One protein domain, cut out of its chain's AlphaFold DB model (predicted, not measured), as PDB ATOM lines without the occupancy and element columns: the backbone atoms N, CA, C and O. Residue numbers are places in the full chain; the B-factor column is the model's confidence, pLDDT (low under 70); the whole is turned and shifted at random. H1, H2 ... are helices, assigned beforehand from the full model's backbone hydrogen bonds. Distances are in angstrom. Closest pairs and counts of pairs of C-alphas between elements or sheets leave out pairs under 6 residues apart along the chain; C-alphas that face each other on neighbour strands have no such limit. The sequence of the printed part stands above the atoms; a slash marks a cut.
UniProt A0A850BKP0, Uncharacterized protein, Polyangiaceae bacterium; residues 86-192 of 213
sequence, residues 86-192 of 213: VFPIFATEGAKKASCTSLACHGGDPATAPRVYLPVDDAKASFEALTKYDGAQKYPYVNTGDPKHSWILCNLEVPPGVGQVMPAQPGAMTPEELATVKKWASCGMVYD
ATOM      1  N   VAL A  86      31.447 -15.031 -46.084       95.38
ATOM      2  CA  VAL A  86      31.298 -14.874 -44.621       95.38
ATOM      3  C   VAL A  86      32.309 -13.905 -44.013       95.38
ATOM      4  O   VAL A  86      31.929 -13.019 -43.250       95.38
ATOM      5  N   PHE A  87      33.593 -14.017 -44.345       95.38
ATOM      6  CA  PHE A  87      34.626 -13.148 -43.787       95.38
ATOM      7  C   PHE A  87      34.372 -11.664 -44.077       95.38
ATOM      8  O   PHE A  87      34.505 -10.871 -43.147       95.38
ATOM      9  N   PRO A  88      33.918 -11.247 -45.277       94.19
ATOM     10  CA  PRO A  88      33.552  -9.853 -45.506       94.19
ATOM     11  C   PRO A  88      32.451  -9.356 -44.562       94.19
ATOM     12  O   PRO A  88      32.491  -8.196 -44.159       94.19
ATOM     13  N   ILE A  89      31.502 -10.209 -44.160       93.12
ATOM     14  CA  ILE A  89      30.486  -9.863 -43.152       93.12
ATOM     15  C   ILE A  89      31.149  -9.625 -41.793       93.12
ATOM     16  O   ILE A  89      30.783  -8.692 -41.096       93.12
ATOM     17  N   PHE A  90      32.141 -10.432 -41.421       91.75
ATOM     18  CA  PHE A  90      32.825 -10.330 -40.127       91.75
ATOM     19  C   PHE A  90      33.796  -9.144 -40.082       91.75
ATOM     20  O   PHE A  90      33.995  -8.550 -39.018       91.75
ATOM     21  N   ALA A  91      34.395  -8.824 -41.230       90.19
ATOM     22  CA  ALA A  91      35.456  -7.843 -41.388       90.19
ATOM     23  C   ALA A  91      34.966  -6.430 -41.738       90.19
ATOM     24  O   ALA A  91      35.720  -5.466 -41.610       90.19
ATOM     25  N   THR A  92      33.720  -6.269 -42.201       82.44
ATOM     26  CA  THR A  92      33.243  -4.948 -42.627       82.44
ATOM     27  C   THR A  92      32.994  -4.036 -41.429       82.44
ATOM     28  O   THR A  92      32.080  -4.243 -40.640       82.44
ATOM     29  N   GLU A  93      33.743  -2.942 -41.336       66.56
ATOM     30  CA  GLU A  93      33.470  -1.895 -40.353       66.56
ATOM     31  C   GLU A  93      32.329  -0.967 -40.814       66.56
ATOM     32  O   GLU A  93      32.292  -0.494 -41.954       66.56
ATOM     33  N   GLY A  94      31.380  -0.666 -39.922       59.34
ATOM     34  CA  GLY A  94      30.343   0.339 -40.166       59.34
ATOM     35  C   GLY A  94      29.203   0.295 -39.151       59.34
ATOM     36  O   GLY A  94      28.840  -0.762 -38.657       59.34
ATOM     37  N   ALA A  95      28.568   1.441 -38.883       52.03
ATOM     38  CA  ALA A  95      27.536   1.606 -37.842       52.03
ATOM     39  C   ALA A  95      26.230   0.793 -38.041       52.03
ATOM     40  O   ALA A  95      25.271   0.982 -37.295       52.03
ATOM     41  N   LYS A  96      26.146  -0.035 -39.088       58.12
ATOM     42  CA  LYS A  96      24.976  -0.860 -39.439       58.12
ATOM     43  C   LYS A  96      25.347  -2.271 -39.901       58.12
ATOM     44  O   LYS A  96      24.510  -2.931 -40.506       58.12
ATOM     45  N   LYS A  97      26.599  -2.681 -39.713       64.62
ATOM     46  CA  LYS A  97      27.101  -3.975 -40.168       64.62
ATOM     47  C   LYS A  97      27.771  -4.684 -39.011       64.62
ATOM     48  O   LYS A  97      28.309  -4.024 -38.118       64.62
ATOM     49  N   ALA A  98      27.736  -6.008 -39.040       65.31
ATOM     50  CA  ALA A  98      28.538  -6.785 -38.119       65.31
ATOM     51  C   ALA A  98      30.021  -6.469 -38.318       65.31
ATOM     52  O   ALA A  98      30.510  -6.449 -39.436       65.31
ATOM     53  N   SER A  99      30.729  -6.179 -37.230       81.75
ATOM     54  CA  SER A  99      32.176  -5.965 -37.269       81.75
ATOM     55  C   SER A  99      32.826  -6.731 -36.130       81.75
ATOM     56  O   SER A  99      33.231  -6.181 -35.098       81.75
ATOM     57  N   CYS A 100      32.881  -8.048 -36.322       86.62
ATOM     58  CA  CYS A 100      33.538  -8.967 -35.406       86.62
ATOM     59  C   CYS A 100      35.019  -8.595 -35.272       86.62
ATOM     60  O   CYS A 100      35.531  -8.518 -34.161       86.62
ATOM     61  N   THR A 101      35.685  -8.259 -36.380       89.06
ATOM     62  CA  THR A 101      37.116  -7.911 -36.410       89.06
ATOM     63  C   THR A 101      37.419  -6.480 -35.953       89.06
ATOM     64  O   THR A 101      38.549  -6.025 -36.108       89.06
ATOM     65  N   SER A 102      36.447  -5.722 -35.436       84.69
ATOM     66  CA  SER A 102      36.725  -4.367 -34.947       84.69
ATOM     67  C   SER A 102      37.688  -4.405 -33.760       84.69
ATOM     68  O   SER A 102      37.605  -5.294 -32.909       84.69
ATOM     69  N   LEU A 103      38.568  -3.405 -33.641       82.12
ATOM     70  CA  LEU A 103      39.522  -3.287 -32.521       82.12
ATOM     71  C   LEU A 103      38.853  -3.406 -31.138       82.12
ATOM     72  O   LEU A 103      39.450  -3.905 -30.183       82.12
ATOM     73  N   ALA A 104      37.604  -2.952 -31.032       76.75
ATOM     74  CA  ALA A 104      36.833  -2.987 -29.799       76.75
ATOM     75  C   ALA A 104      36.328  -4.399 -29.438       76.75
ATOM     76  O   ALA A 104      36.208  -4.690 -28.246       76.75
ATOM     77  N   CYS A 105      36.092  -5.267 -30.428       80.56
ATOM     78  CA  CYS A 105      35.514  -6.602 -30.266       80.56
ATOM     79  C   CYS A 105      36.576  -7.704 -30.433       80.56
ATOM     80  O   CYS A 105      37.112  -8.140 -29.429       80.56
ATOM     81  N   HIS A 106      36.944  -8.134 -31.646       86.69
ATOM     82  CA  HIS A 106      37.946  -9.200 -31.848       86.69
ATOM     83  C   HIS A 106      39.182  -8.774 -32.649       86.69
ATOM     84  O   HIS A 106      40.084  -9.577 -32.836       86.69
ATOM     85  N   GLY A 107      39.284  -7.520 -33.082       86.62
ATOM     86  CA  GLY A 107      40.448  -7.009 -33.821       86.62
ATOM     87  C   GLY A 107      41.589  -6.476 -32.958       86.62
ATOM     88  O   GLY A 107      42.604  -6.044 -33.493       86.62
ATOM     89  N   GLY A 108      41.421  -6.423 -31.634       82.62
ATOM     90  CA  GLY A 108      42.446  -5.906 -30.719       82.62
ATOM     91  C   GLY A 108      43.608  -6.886 -30.516       82.62
ATOM     92  O   GLY A 108      43.408  -8.089 -30.615       82.62
ATOM     93  N   ASP A 109      44.802  -6.375 -30.196       78.50
ATOM     94  CA  ASP A 109      46.024  -7.173 -30.012       78.50
ATOM     95  C   ASP A 109      45.797  -8.378 -29.066       78.50
ATOM     96  O   ASP A 109      45.416  -8.167 -27.902       78.50
ATOM     97  N   PRO A 110      46.059  -9.624 -29.519       72.81
ATOM     98  CA  PRO A 110      45.867 -10.837 -28.721       72.81
ATOM     99  C   PRO A 110      46.684 -10.857 -27.424       72.81
ATOM    100  O   PRO A 110      46.295 -11.524 -26.471       72.81
ATOM    101  N   ALA A 111      47.794 -10.116 -27.344       74.75
ATOM    102  CA  ALA A 111      48.590 -10.017 -26.122       74.75
ATOM    103  C   ALA A 111      47.867  -9.263 -24.995       74.75
ATOM    104  O   ALA A 111      48.281  -9.336 -23.838       74.75
ATOM    105  N   THR A 112      46.811  -8.518 -25.325       64.62
ATOM    106  CA  THR A 112      46.141  -7.603 -24.392       64.62
ATOM    107  C   THR A 112      44.668  -7.913 -24.163       64.62
ATOM    108  O   THR A 112      44.047  -7.283 -23.307       64.62
ATOM    109  N   ALA A 113      44.102  -8.876 -24.892       58.16
ATOM    110  CA  ALA A 113      42.683  -9.172 -24.839       58.16
ATOM    111  C   ALA A 113      42.426 -10.665 -24.558       58.16
ATOM    112  O   ALA A 113      42.902 -11.507 -25.315       58.16
ATOM    113  N   PRO A 114      41.635 -11.023 -23.528       59.12
ATOM    114  CA  PRO A 114      41.327 -12.415 -23.167       59.12
ATOM    115  C   PRO A 114      40.293 -13.076 -24.106       59.12
ATOM    116  O   PRO A 114      39.510 -13.920 -23.685       59.12
ATOM    117  N   ARG A 115      40.243 -12.665 -25.374       73.69
ATOM    118  CA  ARG A 115      39.222 -13.052 -26.362       73.69
ATOM    119  C   ARG A 115      39.877 -13.580 -27.627       73.69
ATOM    120  O   ARG A 115      41.047 -13.301 -27.881       73.69
ATOM    121  N   VAL A 116      39.114 -14.306 -28.442       85.44
ATOM    122  CA  VAL A 116      39.592 -14.719 -29.766       85.44
ATOM    123  C   VAL A 116      39.987 -13.482 -30.581       85.44
ATOM    124  O   VAL A 116      39.245 -12.498 -30.613       85.44
ATOM    125  N   TYR A 117      41.172 -13.531 -31.191       89.69
ATOM    126  CA  TYR A 117      41.679 -12.490 -32.078       89.69
ATOM    127  C   TYR A 117      41.357 -12.835 -33.530       89.69
ATOM    128  O   TYR A 117      41.710 -13.911 -34.008       89.69
ATOM    129  N   LEU A 118      40.696 -11.904 -34.214       91.25
ATOM    130  CA  LEU A 118      40.271 -11.995 -35.603       91.25
ATOM    131  C   LEU A 118      40.880 -10.822 -36.389       91.25
ATOM    132  O   LEU A 118      40.337  -9.712 -36.345       91.25
ATOM    133  N   PRO A 119      42.018 -11.026 -37.078       90.44
ATOM    134  CA  PRO A 119      42.628  -9.988 -37.902       90.44
ATOM    135  C   PRO A 119      41.702  -9.575 -39.054       90.44
ATOM    136  O   PRO A 119      41.236 -10.412 -39.828       90.44
ATOM    137  N   VAL A 120      41.457  -8.267 -39.175       90.50
ATOM    138  CA  VAL A 120      40.534  -7.665 -40.160       90.50
ATOM    139  C   VAL A 120      40.953  -7.888 -41.617       90.50
ATOM    140  O   VAL A 120      40.118  -7.899 -42.517       90.50
ATOM    141  N   ASP A 121      42.241  -8.087 -41.854       91.56
ATOM    142  CA  ASP A 121      42.878  -8.187 -43.164       91.56
ATOM    143  C   ASP A 121      43.416  -9.593 -43.478       91.56
ATOM    144  O   ASP A 121      43.996  -9.807 -44.543       91.56
ATOM    145  N   ASP A 122      43.175 -10.573 -42.599       93.94
ATOM    146  CA  ASP A 122      43.602 -11.959 -42.793       93.94
ATOM    147  C   ASP A 122      42.447 -12.940 -42.542       93.94
ATOM    148  O   ASP A 122      42.204 -13.429 -41.431       93.94
ATOM    149  N   ALA A 123      41.734 -13.252 -43.629       95.06
ATOM    150  CA  ALA A 123      40.638 -14.217 -43.631       95.06
ATOM    151  C   ALA A 123      41.088 -15.597 -43.137       95.06
ATOM    152  O   ALA A 123      40.335 -16.275 -42.436       95.06
ATOM    153  N   LYS A 124      42.314 -16.014 -43.478       96.00
ATOM    154  CA  LYS A 124      42.844 -17.327 -43.116       96.00
ATOM    155  C   LYS A 124      43.101 -17.407 -41.622       96.00
ATOM    156  O   LYS A 124      42.624 -18.336 -40.975       96.00
ATOM    157  N   ALA A 125      43.823 -16.434 -41.075       95.00
ATOM    158  CA  ALA A 125      44.122 -16.393 -39.651       95.00
ATOM    159  C   ALA A 125      42.843 -16.272 -38.812       95.00
ATOM    160  O   ALA A 125      42.716 -16.974 -37.811       95.00
ATOM    161  N   SER A 126      41.868 -15.469 -39.256       94.06
ATOM    162  CA  SER A 126      40.554 -15.389 -38.607       94.06
ATOM    163  C   SER A 126      39.816 -16.729 -38.624       94.06
ATOM    164  O   SER A 126      39.310 -17.163 -37.592       94.06
ATOM    165  N   PHE A 127      39.798 -17.425 -39.764       95.75
ATOM    166  CA  PHE A 127      39.181 -18.747 -39.854       95.75
ATOM    167  C   PHE A 127      39.842 -19.751 -38.912       95.75
ATOM    168  O   PHE A 127      39.175 -20.421 -38.125       95.75
ATOM    169  N   GLU A 128      41.173 -19.825 -38.959       94.62
ATOM    170  CA  GLU A 128      41.947 -20.719 -38.110       94.62
ATOM    171  C   GLU A 128      41.721 -20.431 -36.624       94.62
ATOM    172  O   GLU A 128      41.584 -21.372 -35.844       94.62
ATOM    173  N   ALA A 129      41.654 -19.156 -36.231       91.81
ATOM    174  CA  ALA A 129      41.366 -18.757 -34.860       91.81
ATOM    175  C   ALA A 129      40.000 -19.283 -34.400       91.81
ATOM    176  O   ALA A 129      39.917 -19.890 -33.335       91.81
ATOM    177  N   LEU A 130      38.956 -19.142 -35.226       92.00
ATOM    178  CA  LEU A 130      37.619 -19.660 -34.918       92.00
ATOM    179  C   LEU A 130      37.570 -21.193 -34.869       92.00
ATOM    180  O   LEU A 130      36.895 -21.752 -34.011       92.00
ATOM    181  N   THR A 131      38.304 -21.889 -35.742       93.62
ATOM    182  CA  THR A 131      38.336 -23.365 -35.730       93.62
ATOM    183  C   THR A 131      39.072 -23.961 -34.530       93.62
ATOM    184  O   THR A 131      38.823 -25.104 -34.161       93.62
ATOM    185  N   LYS A 132      39.990 -23.199 -33.924       89.62
ATOM    186  CA  LYS A 132      40.764 -23.596 -32.734       89.62
ATOM    187  C   LYS A 132      40.120 -23.115 -31.432       89.62
ATOM    188  O   LYS A 132      40.638 -23.411 -30.359       89.62
ATOM    189  N   TYR A 133      39.059 -22.316 -31.522       84.94
ATOM    190  CA  TYR A 133      38.395 -21.745 -30.362       84.94
ATOM    191  C   TYR A 133      37.340 -22.715 -29.830       84.94
ATOM    192  O   TYR A 133      36.306 -22.940 -30.461       84.94
ATOM    193  N   ASP A 134      37.608 -23.258 -28.647       78.00
ATOM    194  CA  ASP A 134      36.682 -24.107 -27.906       78.00
ATOM    195  C   ASP A 134      35.997 -23.285 -26.811       78.00
ATOM    196  O   ASP A 134      36.648 -22.620 -26.003       78.00
ATOM    197  N   GLY A 135      34.666 -23.319 -26.802       69.69
ATOM    198  CA  GLY A 135      33.853 -22.683 -25.770       69.69
ATOM    199  C   GLY A 135      33.508 -23.638 -24.630       69.69
ATOM    200  O   GLY A 135      33.888 -24.812 -24.612       69.69
ATOM    201  N   ALA A 136      32.685 -23.157 -23.700       68.06
ATOM    202  CA  ALA A 136      32.105 -23.976 -22.632       68.06
ATOM    203  C   ALA A 136      31.234 -25.141 -23.158       68.06
ATOM    204  O   ALA A 136      30.970 -26.102 -22.438       68.06
ATOM    205  N   GLN A 137      30.829 -25.078 -24.429       67.69
ATOM    206  CA  GLN A 137      29.971 -26.022 -25.144       67.69
ATOM    207  C   GLN A 137      30.673 -27.353 -25.476       67.69
ATOM    208  O   GLN A 137      30.031 -28.264 -25.985       67.69
ATOM    209  N   LYS A 138      31.968 -27.507 -25.147       74.06
ATOM    210  CA  LYS A 138      32.770 -28.742 -25.319       74.06
ATOM    211  C   LYS A 138      32.982 -29.191 -26.771       74.06
ATOM    212  O   LYS A 138      33.443 -30.310 -26.994       74.06
ATOM    213  N   TYR A 139      32.681 -28.335 -27.740       80.69
ATOM    214  CA  TYR A 139      33.023 -28.530 -29.146       80.69
ATOM    215  C   TYR A 139      33.432 -27.197 -29.805       80.69
ATOM    216  O   TYR A 139      33.160 -26.132 -29.234       80.69
ATOM    217  N   PRO A 140      34.104 -27.232 -30.972       88.50
ATOM    218  CA  PRO A 140      34.686 -26.038 -31.584       88.50
ATOM    219  C   PRO A 140      33.645 -25.011 -32.037       88.50
ATOM    220  O   PRO A 140      32.535 -25.362 -32.443       88.50
ATOM    221  N   TYR A 141      34.017 -23.727 -32.022       89.88
ATOM    222  CA  TYR A 141      33.159 -22.637 -32.509       89.88
ATOM    223  C   TYR A 141      32.818 -22.812 -33.988       89.88
ATOM    224  O   TYR A 141      31.655 -22.694 -34.374       89.88
ATOM    225  N   VAL A 142      33.820 -23.185 -34.787       94.25
ATOM    226  CA  VAL A 142      33.674 -23.637 -36.174       94.25
ATOM    227  C   VAL A 142      34.292 -25.027 -36.296       94.25
ATOM    228  O   VAL A 142      35.505 -25.180 -36.174       94.25
ATOM    229  N   ASN A 143      33.474 -26.044 -36.560       94.19
ATOM    230  CA  ASN A 143      33.915 -27.431 -36.647       94.19
ATOM    231  C   ASN A 143      33.840 -27.940 -38.090       94.19
ATOM    232  O   ASN A 143      32.840 -28.498 -38.518       94.19
ATOM    233  N   THR A 144      34.911 -27.791 -38.863       92.56
ATOM    234  CA  THR A 144      34.930 -28.244 -40.269       92.56
ATOM    235  C   THR A 144      34.920 -29.767 -40.426       92.56
ATOM    236  O   THR A 144      34.554 -30.269 -41.486       92.56
ATOM    237  N   GLY A 145      35.322 -30.510 -39.389       91.75
ATOM    238  CA  GLY A 145      35.289 -31.974 -39.381       91.75
ATOM    239  C   GLY A 145      33.897 -32.541 -39.102       91.75
ATOM    240  O   GLY A 145      33.563 -33.610 -39.608       91.75
ATOM    241  N   ASP A 146      33.086 -31.818 -38.327       93.69
ATOM    242  CA  ASP A 146      31.686 -32.145 -38.060       93.69
ATOM    243  C   ASP A 146      30.819 -30.868 -37.969       93.69
ATOM    244  O   ASP A 146      30.465 -30.431 -36.870       93.69
ATOM    245  N   PRO A 147      30.476 -30.247 -39.117       93.81
ATOM    246  CA  PRO A 147      29.873 -28.907 -39.173       93.81
ATOM    247  C   PRO A 147      28.554 -28.751 -38.419       93.81
ATOM    248  O   PRO A 147      28.273 -27.664 -37.913       93.81
ATOM    249  N   LYS A 148      27.780 -29.834 -38.269       93.88
ATOM    250  CA  LYS A 148      26.565 -29.838 -37.439       93.88
ATOM    251  C   LYS A 148      26.845 -29.544 -35.962       93.88
ATOM    252  O   LYS A 148      26.003 -28.920 -35.332       93.88
ATOM    253  N   HIS A 149      28.013 -29.925 -35.439       92.12
ATOM    254  CA  HIS A 149      28.434 -29.680 -34.058       92.12
ATOM    255  C   HIS A 149      29.404 -28.494 -34.005       92.12
ATOM    256  O   HIS A 149      30.580 -28.638 -33.661       92.12
ATOM    257  N   SER A 150      28.895 -27.323 -34.385       91.88
ATOM    258  CA  SER A 150      29.577 -26.032 -34.264       91.88
ATOM    259  C   SER A 150      28.670 -25.060 -33.531       91.88
ATOM    260  O   SER A 150      27.468 -25.043 -33.790       91.88
ATOM    261  N   TRP A 151      29.213 -24.235 -32.635       89.12
ATOM    262  CA  TRP A 151      28.374 -23.358 -31.805       89.12
ATOM    263  C   TRP A 151      28.343 -21.896 -32.259       89.12
ATOM    264  O   TRP A 151      27.705 -21.066 -31.612       89.12
ATOM    265  N   ILE A 152      28.949 -21.576 -33.409       90.69
ATOM    266  CA  ILE A 152      28.908 -20.237 -34.014       90.69
ATOM    267  C   ILE A 152      27.490 -19.664 -34.114       90.69
ATOM    268  O   ILE A 152      27.258 -18.532 -33.691       90.69
ATOM    269  N   LEU A 153      26.518 -20.448 -34.594       90.75
ATOM    270  CA  LEU A 153      25.146 -19.961 -34.747       90.75
ATOM    271  C   LEU A 153      24.473 -19.686 -33.403       90.75
ATOM    272  O   LEU A 153      23.622 -18.815 -33.338       90.75
ATOM    273  N   CYS A 154      24.892 -20.315 -32.309       84.88
ATOM    274  CA  CYS A 154      24.312 -20.043 -30.995       84.88
ATOM    275  C   CYS A 154      24.723 -18.692 -30.408       84.88
ATOM    276  O   CYS A 154      23.965 -18.107 -29.638       84.88
ATOM    277  N   ASN A 155      25.881 -18.163 -30.807       82.56
ATOM    278  CA  ASN A 155      26.280 -16.803 -30.444       82.56
ATOM    279  C   ASN A 155      25.662 -15.746 -31.362       82.56
ATOM    280  O   ASN A 155      25.363 -14.634 -30.922       82.56
ATOM    281  N   LEU A 156      25.500 -16.077 -32.644       86.38
ATOM    282  CA  LEU A 156      24.944 -15.156 -33.635       86.38
ATOM    283  C   LEU A 156      23.408 -15.105 -33.569       86.38
ATOM    284  O   LEU A 156      22.805 -14.071 -33.856       86.38
ATOM    285  N   GLU A 157      22.770 -16.193 -33.138       83.06
ATOM    286  CA  GLU A 157      21.324 -16.344 -32.982       83.06
ATOM    287  C   GLU A 157      20.968 -16.630 -31.542       83.06
ATOM    288  O   GLU A 157      20.703 -17.758 -31.129       83.06
ATOM    289  N   VAL A 158      20.904 -15.560 -30.773       72.25
ATOM    290  CA  VAL A 158      20.393 -15.662 -29.421       72.25
ATOM    291  C   VAL A 158      18.871 -15.522 -29.452       72.25
ATOM    292  O   VAL A 158      18.364 -14.515 -29.963       72.25
ATOM    293  N   PRO A 159      18.110 -16.498 -28.917       67.62
ATOM    294  CA  PRO A 159      16.665 -16.376 -28.831       67.62
ATOM    295  C   PRO A 159      16.263 -15.116 -28.049       67.62
ATOM    296  O   PRO A 159      16.932 -14.753 -27.073       67.62
ATOM    297  N   PRO A 160      15.152 -14.453 -28.417       62.94
ATOM    298  CA  PRO A 160      14.669 -13.291 -27.683       62.94
ATOM    299  C   PRO A 160      14.544 -13.580 -26.180       62.94
ATOM    300  O   PRO A 160      13.861 -14.516 -25.773       62.94
ATOM    301  N   GLY A 161      15.207 -12.764 -25.355       59.84
ATOM    302  CA  GLY A 161      15.174 -12.884 -23.893       59.84
ATOM    303  C   GLY A 161      16.181 -13.865 -23.279       59.84
ATOM    304  O   GLY A 161      16.186 -14.003 -22.059       59.84
ATOM    305  N   VAL A 162      17.036 -14.512 -24.082       62.78
ATOM    306  CA  VAL A 162      18.036 -15.495 -23.612       62.78
ATOM    307  C   VAL A 162      19.466 -14.940 -23.613       62.78
ATOM    308  O   VAL A 162      20.364 -15.574 -23.081       62.78
ATOM    309  N   GLY A 163      19.699 -13.740 -24.154       65.50
ATOM    310  CA  GLY A 163      21.037 -13.145 -24.250       65.50
ATOM    311  C   GLY A 163      21.116 -11.936 -25.161       65.50
ATOM    312  O   GLY A 163      20.103 -11.466 -25.683       65.50
ATOM    313  N   GLN A 164      22.334 -11.421 -25.305       66.06
ATOM    314  CA  GLN A 164      22.682 -10.448 -26.333       66.06
ATOM    315  C   GLN A 164      23.280 -11.205 -27.517       66.06
ATOM    316  O   GLN A 164      24.132 -12.067 -27.328       66.06
ATOM    317  N   VAL A 165      22.819 -10.891 -28.724       74.31
ATOM    318  CA  VAL A 165      23.433 -11.398 -29.958       74.31
ATOM    319  C   VAL A 165      24.834 -10.817 -30.126       74.31
ATOM    320  O   VAL A 165      25.062  -9.660 -29.764       74.31
ATOM    321  N   MET A 166      25.750 -11.591 -30.708       79.50
ATOM    322  CA  MET A 166      27.039 -11.073 -31.164       79.50
ATOM    323  C   MET A 166      26.990 -10.694 -32.657       79.50
ATOM    324  O   MET A 166      26.516 -11.490 -33.466       79.50
ATOM    325  N   PRO A 167      27.519  -9.522 -33.055       75.31
ATOM    326  CA  PRO A 167      27.933  -8.422 -32.181       75.31
ATOM    327  C   PRO A 167      26.728  -7.729 -31.525       75.31
ATOM    328  O   PRO A 167      25.626  -7.711 -32.078       75.31
ATOM    329  N   ALA A 168      26.939  -7.103 -30.365       72.25
ATOM    330  CA  ALA A 168      25.895  -6.317 -29.711       72.25
ATOM    331  C   ALA A 168      25.459  -5.114 -30.574       72.25
ATOM    332  O   ALA A 168      26.215  -4.580 -31.387       72.25
ATOM    333  N   GLN A 169      24.223  -4.645 -30.386       66.75
ATOM    334  CA  GLN A 169      23.722  -3.437 -31.054       66.75
ATOM    335  C   GLN A 169      24.502  -2.179 -30.608       66.75
ATOM    336  O   GLN A 169      24.780  -2.052 -29.414       66.75
ATOM    337  N   PRO A 170      24.794  -1.210 -31.501       62.31
ATOM    338  CA  PRO A 170      24.461  -1.141 -32.927       62.31
ATOM    339  C   PRO A 170      25.558  -1.774 -33.809       62.31
ATOM    340  O   PRO A 170      26.369  -1.078 -34.411       62.31
ATOM    341  N   GLY A 171      25.592  -3.098 -33.873       71.88
ATOM    342  CA  GLY A 171      26.520  -3.854 -34.705       71.88
ATOM    343  C   GLY A 171      26.088  -5.300 -34.914       71.88
ATOM    344  O   GLY A 171      26.900  -6.091 -35.370       71.88
ATOM    345  N   ALA A 172      24.848  -5.681 -34.581       80.00
ATOM    346  CA  ALA A 172      24.422  -7.049 -34.862       80.00
ATOM    347  C   ALA A 172      24.298  -7.279 -36.368       80.00
ATOM    348  O   ALA A 172      23.992  -6.345 -37.118       80.00
ATOM    349  N   MET A 173      24.480  -8.533 -36.776       86.62
ATOM    350  CA  MET A 173      24.246  -8.948 -38.156       86.62
ATOM    351  C   MET A 173      22.828  -8.595 -38.596       86.62
ATOM    352  O   MET A 173      21.860  -8.749 -37.840       86.62
ATOM    353  N   THR A 174      22.692  -8.155 -39.844       88.88
ATOM    354  CA  THR A 174      21.370  -8.072 -40.469       88.88
ATOM    355  C   THR A 174      20.807  -9.482 -40.708       88.88
ATOM    356  O   THR A 174      21.563 -10.459 -40.741       88.88
ATOM    357  N   PRO A 175      19.484  -9.636 -40.904       89.94
ATOM    358  CA  PRO A 175      18.901 -10.932 -41.251       89.94
ATOM    359  C   PRO A 175      19.528 -11.579 -42.497       89.94
ATOM    360  O   PRO A 175      19.665 -12.798 -42.549       89.94
ATOM    361  N   GLU A 176      19.930 -10.778 -43.487       91.81
ATOM    362  CA  GLU A 176      20.565 -11.240 -44.726       91.81
ATOM    363  C   GLU A 176      22.006 -11.721 -44.495       91.81
ATOM    364  O   GLU A 176      22.413 -12.762 -45.017       91.81
ATOM    365  N   GLU A 177      22.768 -10.985 -43.683       92.19
ATOM    366  CA  GLU A 177      24.117 -11.375 -43.265       92.19
ATOM    367  C   GLU A 177      24.069 -12.702 -42.502       92.19
ATOM    368  O   GLU A 177      24.746 -13.662 -42.868       92.19
ATOM    369  N   LEU A 178      23.174 -12.808 -41.515       92.00
ATOM    370  CA  LEU A 178      22.983 -14.037 -40.756       92.00
ATOM    371  C   LEU A 178      22.540 -15.209 -41.647       92.00
ATOM    372  O   LEU A 178      23.030 -16.324 -41.484       92.00
ATOM    373  N   ALA A 179      21.645 -14.983 -42.614       93.38
ATOM    374  CA  ALA A 179      21.240 -16.019 -43.566       93.38
ATOM    375  C   ALA A 179      22.422 -16.537 -44.407       93.38
ATOM    376  O   ALA A 179      22.482 -17.730 -44.706       93.38
ATOM    377  N   THR A 180      23.382 -15.669 -44.736       94.12
ATOM    378  CA  THR A 180      24.619 -16.058 -45.430       94.12
ATOM    379  C   THR A 180      25.483 -16.961 -44.549       94.12
ATOM    380  O   THR A 180      25.914 -18.023 -45.000       94.12
ATOM    381  N   VAL A 181      25.663 -16.604 -43.270       94.69
ATOM    382  CA  VAL A 181      26.406 -17.433 -42.302       94.69
ATOM    383  C   VAL A 181      25.722 -18.785 -42.087       94.69
ATOM    384  O   VAL A 181      26.391 -19.816 -42.100       94.69
ATOM    385  N   LYS A 182      24.388 -18.808 -41.963       94.31
ATOM    386  CA  LYS A 182      23.594 -20.045 -41.868       94.31
ATOM    387  C   LYS A 182      23.800 -20.954 -43.067       94.31
ATOM    388  O   LYS A 182      24.039 -22.142 -42.884       94.31
ATOM    389  N   LYS A 183      23.705 -20.401 -44.281       93.88
ATOM    390  CA  LYS A 183      23.882 -21.165 -45.521       93.88
ATOM    391  C   LYS A 183      25.266 -21.805 -45.548       93.88
ATOM    392  O   LYS A 183      25.370 -23.021 -45.679       93.88
ATOM    393  N   TRP A 184      26.307 -21.013 -45.311       95.06
ATOM    394  CA  TRP A 184      27.682 -21.498 -45.211       95.06
ATOM    395  C   TRP A 184      27.853 -22.600 -44.148       95.06
ATOM    396  O   TRP A 184      28.460 -23.639 -44.417       95.06
ATOM    397  N   ALA A 185      27.260 -22.415 -42.967       95.19
ATOM    398  CA  ALA A 185      27.288 -23.382 -41.874       95.19
ATOM    399  C   ALA A 185      26.582 -24.705 -42.217       95.19
ATOM    400  O   ALA A 185      27.111 -25.781 -41.942       95.19
ATOM    401  N   SER A 186      25.418 -24.632 -42.870       94.00
ATOM    402  CA  SER A 186      24.671 -25.802 -43.356       94.00
ATOM    403  C   SER A 186      25.342 -26.515 -44.536       94.00
ATOM    404  O   SER A 186      25.021 -27.667 -44.822       94.00
ATOM    405  N   CYS A 187      26.277 -25.831 -45.201       92.88
ATOM    406  CA  CYS A 187      27.033 -26.309 -46.355       92.88
ATOM    407  C   CYS A 187      28.450 -26.790 -46.012       92.88
ATOM    408  O   CYS A 187      29.310 -26.903 -46.888       92.88
ATOM    409  N   GLY A 188      28.707 -27.083 -44.740       92.44
ATOM    410  CA  GLY A 188      29.945 -27.718 -44.308       92.44
ATOM    411  C   GLY A 188      31.091 -26.766 -43.955       92.44
ATOM    412  O   GLY A 188      32.224 -27.218 -43.819       92.44
ATOM    413  N   MET A 189      30.814 -25.468 -43.788       94.06
ATOM    414  CA  MET A 189      31.767 -24.478 -43.258       94.06
ATOM    415  C   MET A 189      33.087 -24.388 -44.027       94.06
ATOM    416  O   MET A 189      34.178 -24.293 -43.465       94.06
ATOM    417  N   VAL A 190      32.991 -24.431 -45.348       92.75
ATOM    418  CA  VAL A 190      34.158 -24.499 -46.224       92.75
ATOM    419  C   VAL A 190      34.933 -23.184 -46.212       92.75
ATOM    420  O   VAL A 190      34.345 -22.102 -46.256       92.75
ATOM    421  N   TYR A 191      36.262 -23.278 -46.154       93.81
ATOM    422  CA  TYR A 191      37.124 -22.097 -46.158       93.81
ATOM    423  C   TYR A 191      37.060 -21.359 -47.505       93.81
ATOM    424  O   TYR A 191      36.778 -20.169 -47.572       93.81
ATOM    425  N   ASP A 192      37.283 -22.088 -48.595       91.38
ATOM    426  CA  ASP A 192      37.262 -21.558 -49.954       91.38
ATOM    427  C   ASP A 192      36.722 -22.644 -50.894       91.38
ATOM    428  O   ASP A 192      37.211 -23.780 -50.881       91.38
TER     429      ASP A 192
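What this domain is: This is residues 86 to 192 of the 213 residues of an uncharacterized protein of Polyangiaceae bacterium (UniProt A0A850BKP0). Expect little regular structure: a rounded body, mostly long loops, in which H1 sits between H4, the longest helix, and H2, with small H3 near H4. The printed part has 107 residues, 32 of them in four named helices, H1 to H4 along the chain, with no named strand: all helix. It is compact, radius of gyration of the C-alphas 13.1 A, spanning 32 by 31 by 28 A.

How they stand to each other: Start at H4, residues 175 to 186. H1, residues 86 to 91, touches it at a steep tilt of 50 degrees, opposite ways; their closest C-alphas, Val 86 and Val 181, are 6.0 A apart. H3, residues 152 to 156, is close to H4 but not clearly touching; the closest C-alphas, Leu 153 and Lys 182, are 7.3 A apart. H2, residues 123 to 131, is likewise close to H1 but not clearly touching, about perpendicular at 76 degrees; look at C-alphas 87 and 123, the closest, 6.1 A apart. In these four helices every O i to N i+4 pair is within hydrogen-bond range.

Where its parts are: Find C-alpha 175 at (18.901, -10.932, -41.251); H4 runs 16.1 A to C-alpha 186 at (24.671, -25.802, -43.356). From first to last C-alpha H2 measures 12.3 A, H1 8.8 A and H3 6.5 A.

The domain as a whole: The three links are long, and the printed part has no cut. Find pLDDT under 70 in 20 residues, among them 93 to 98 and 159 to 164.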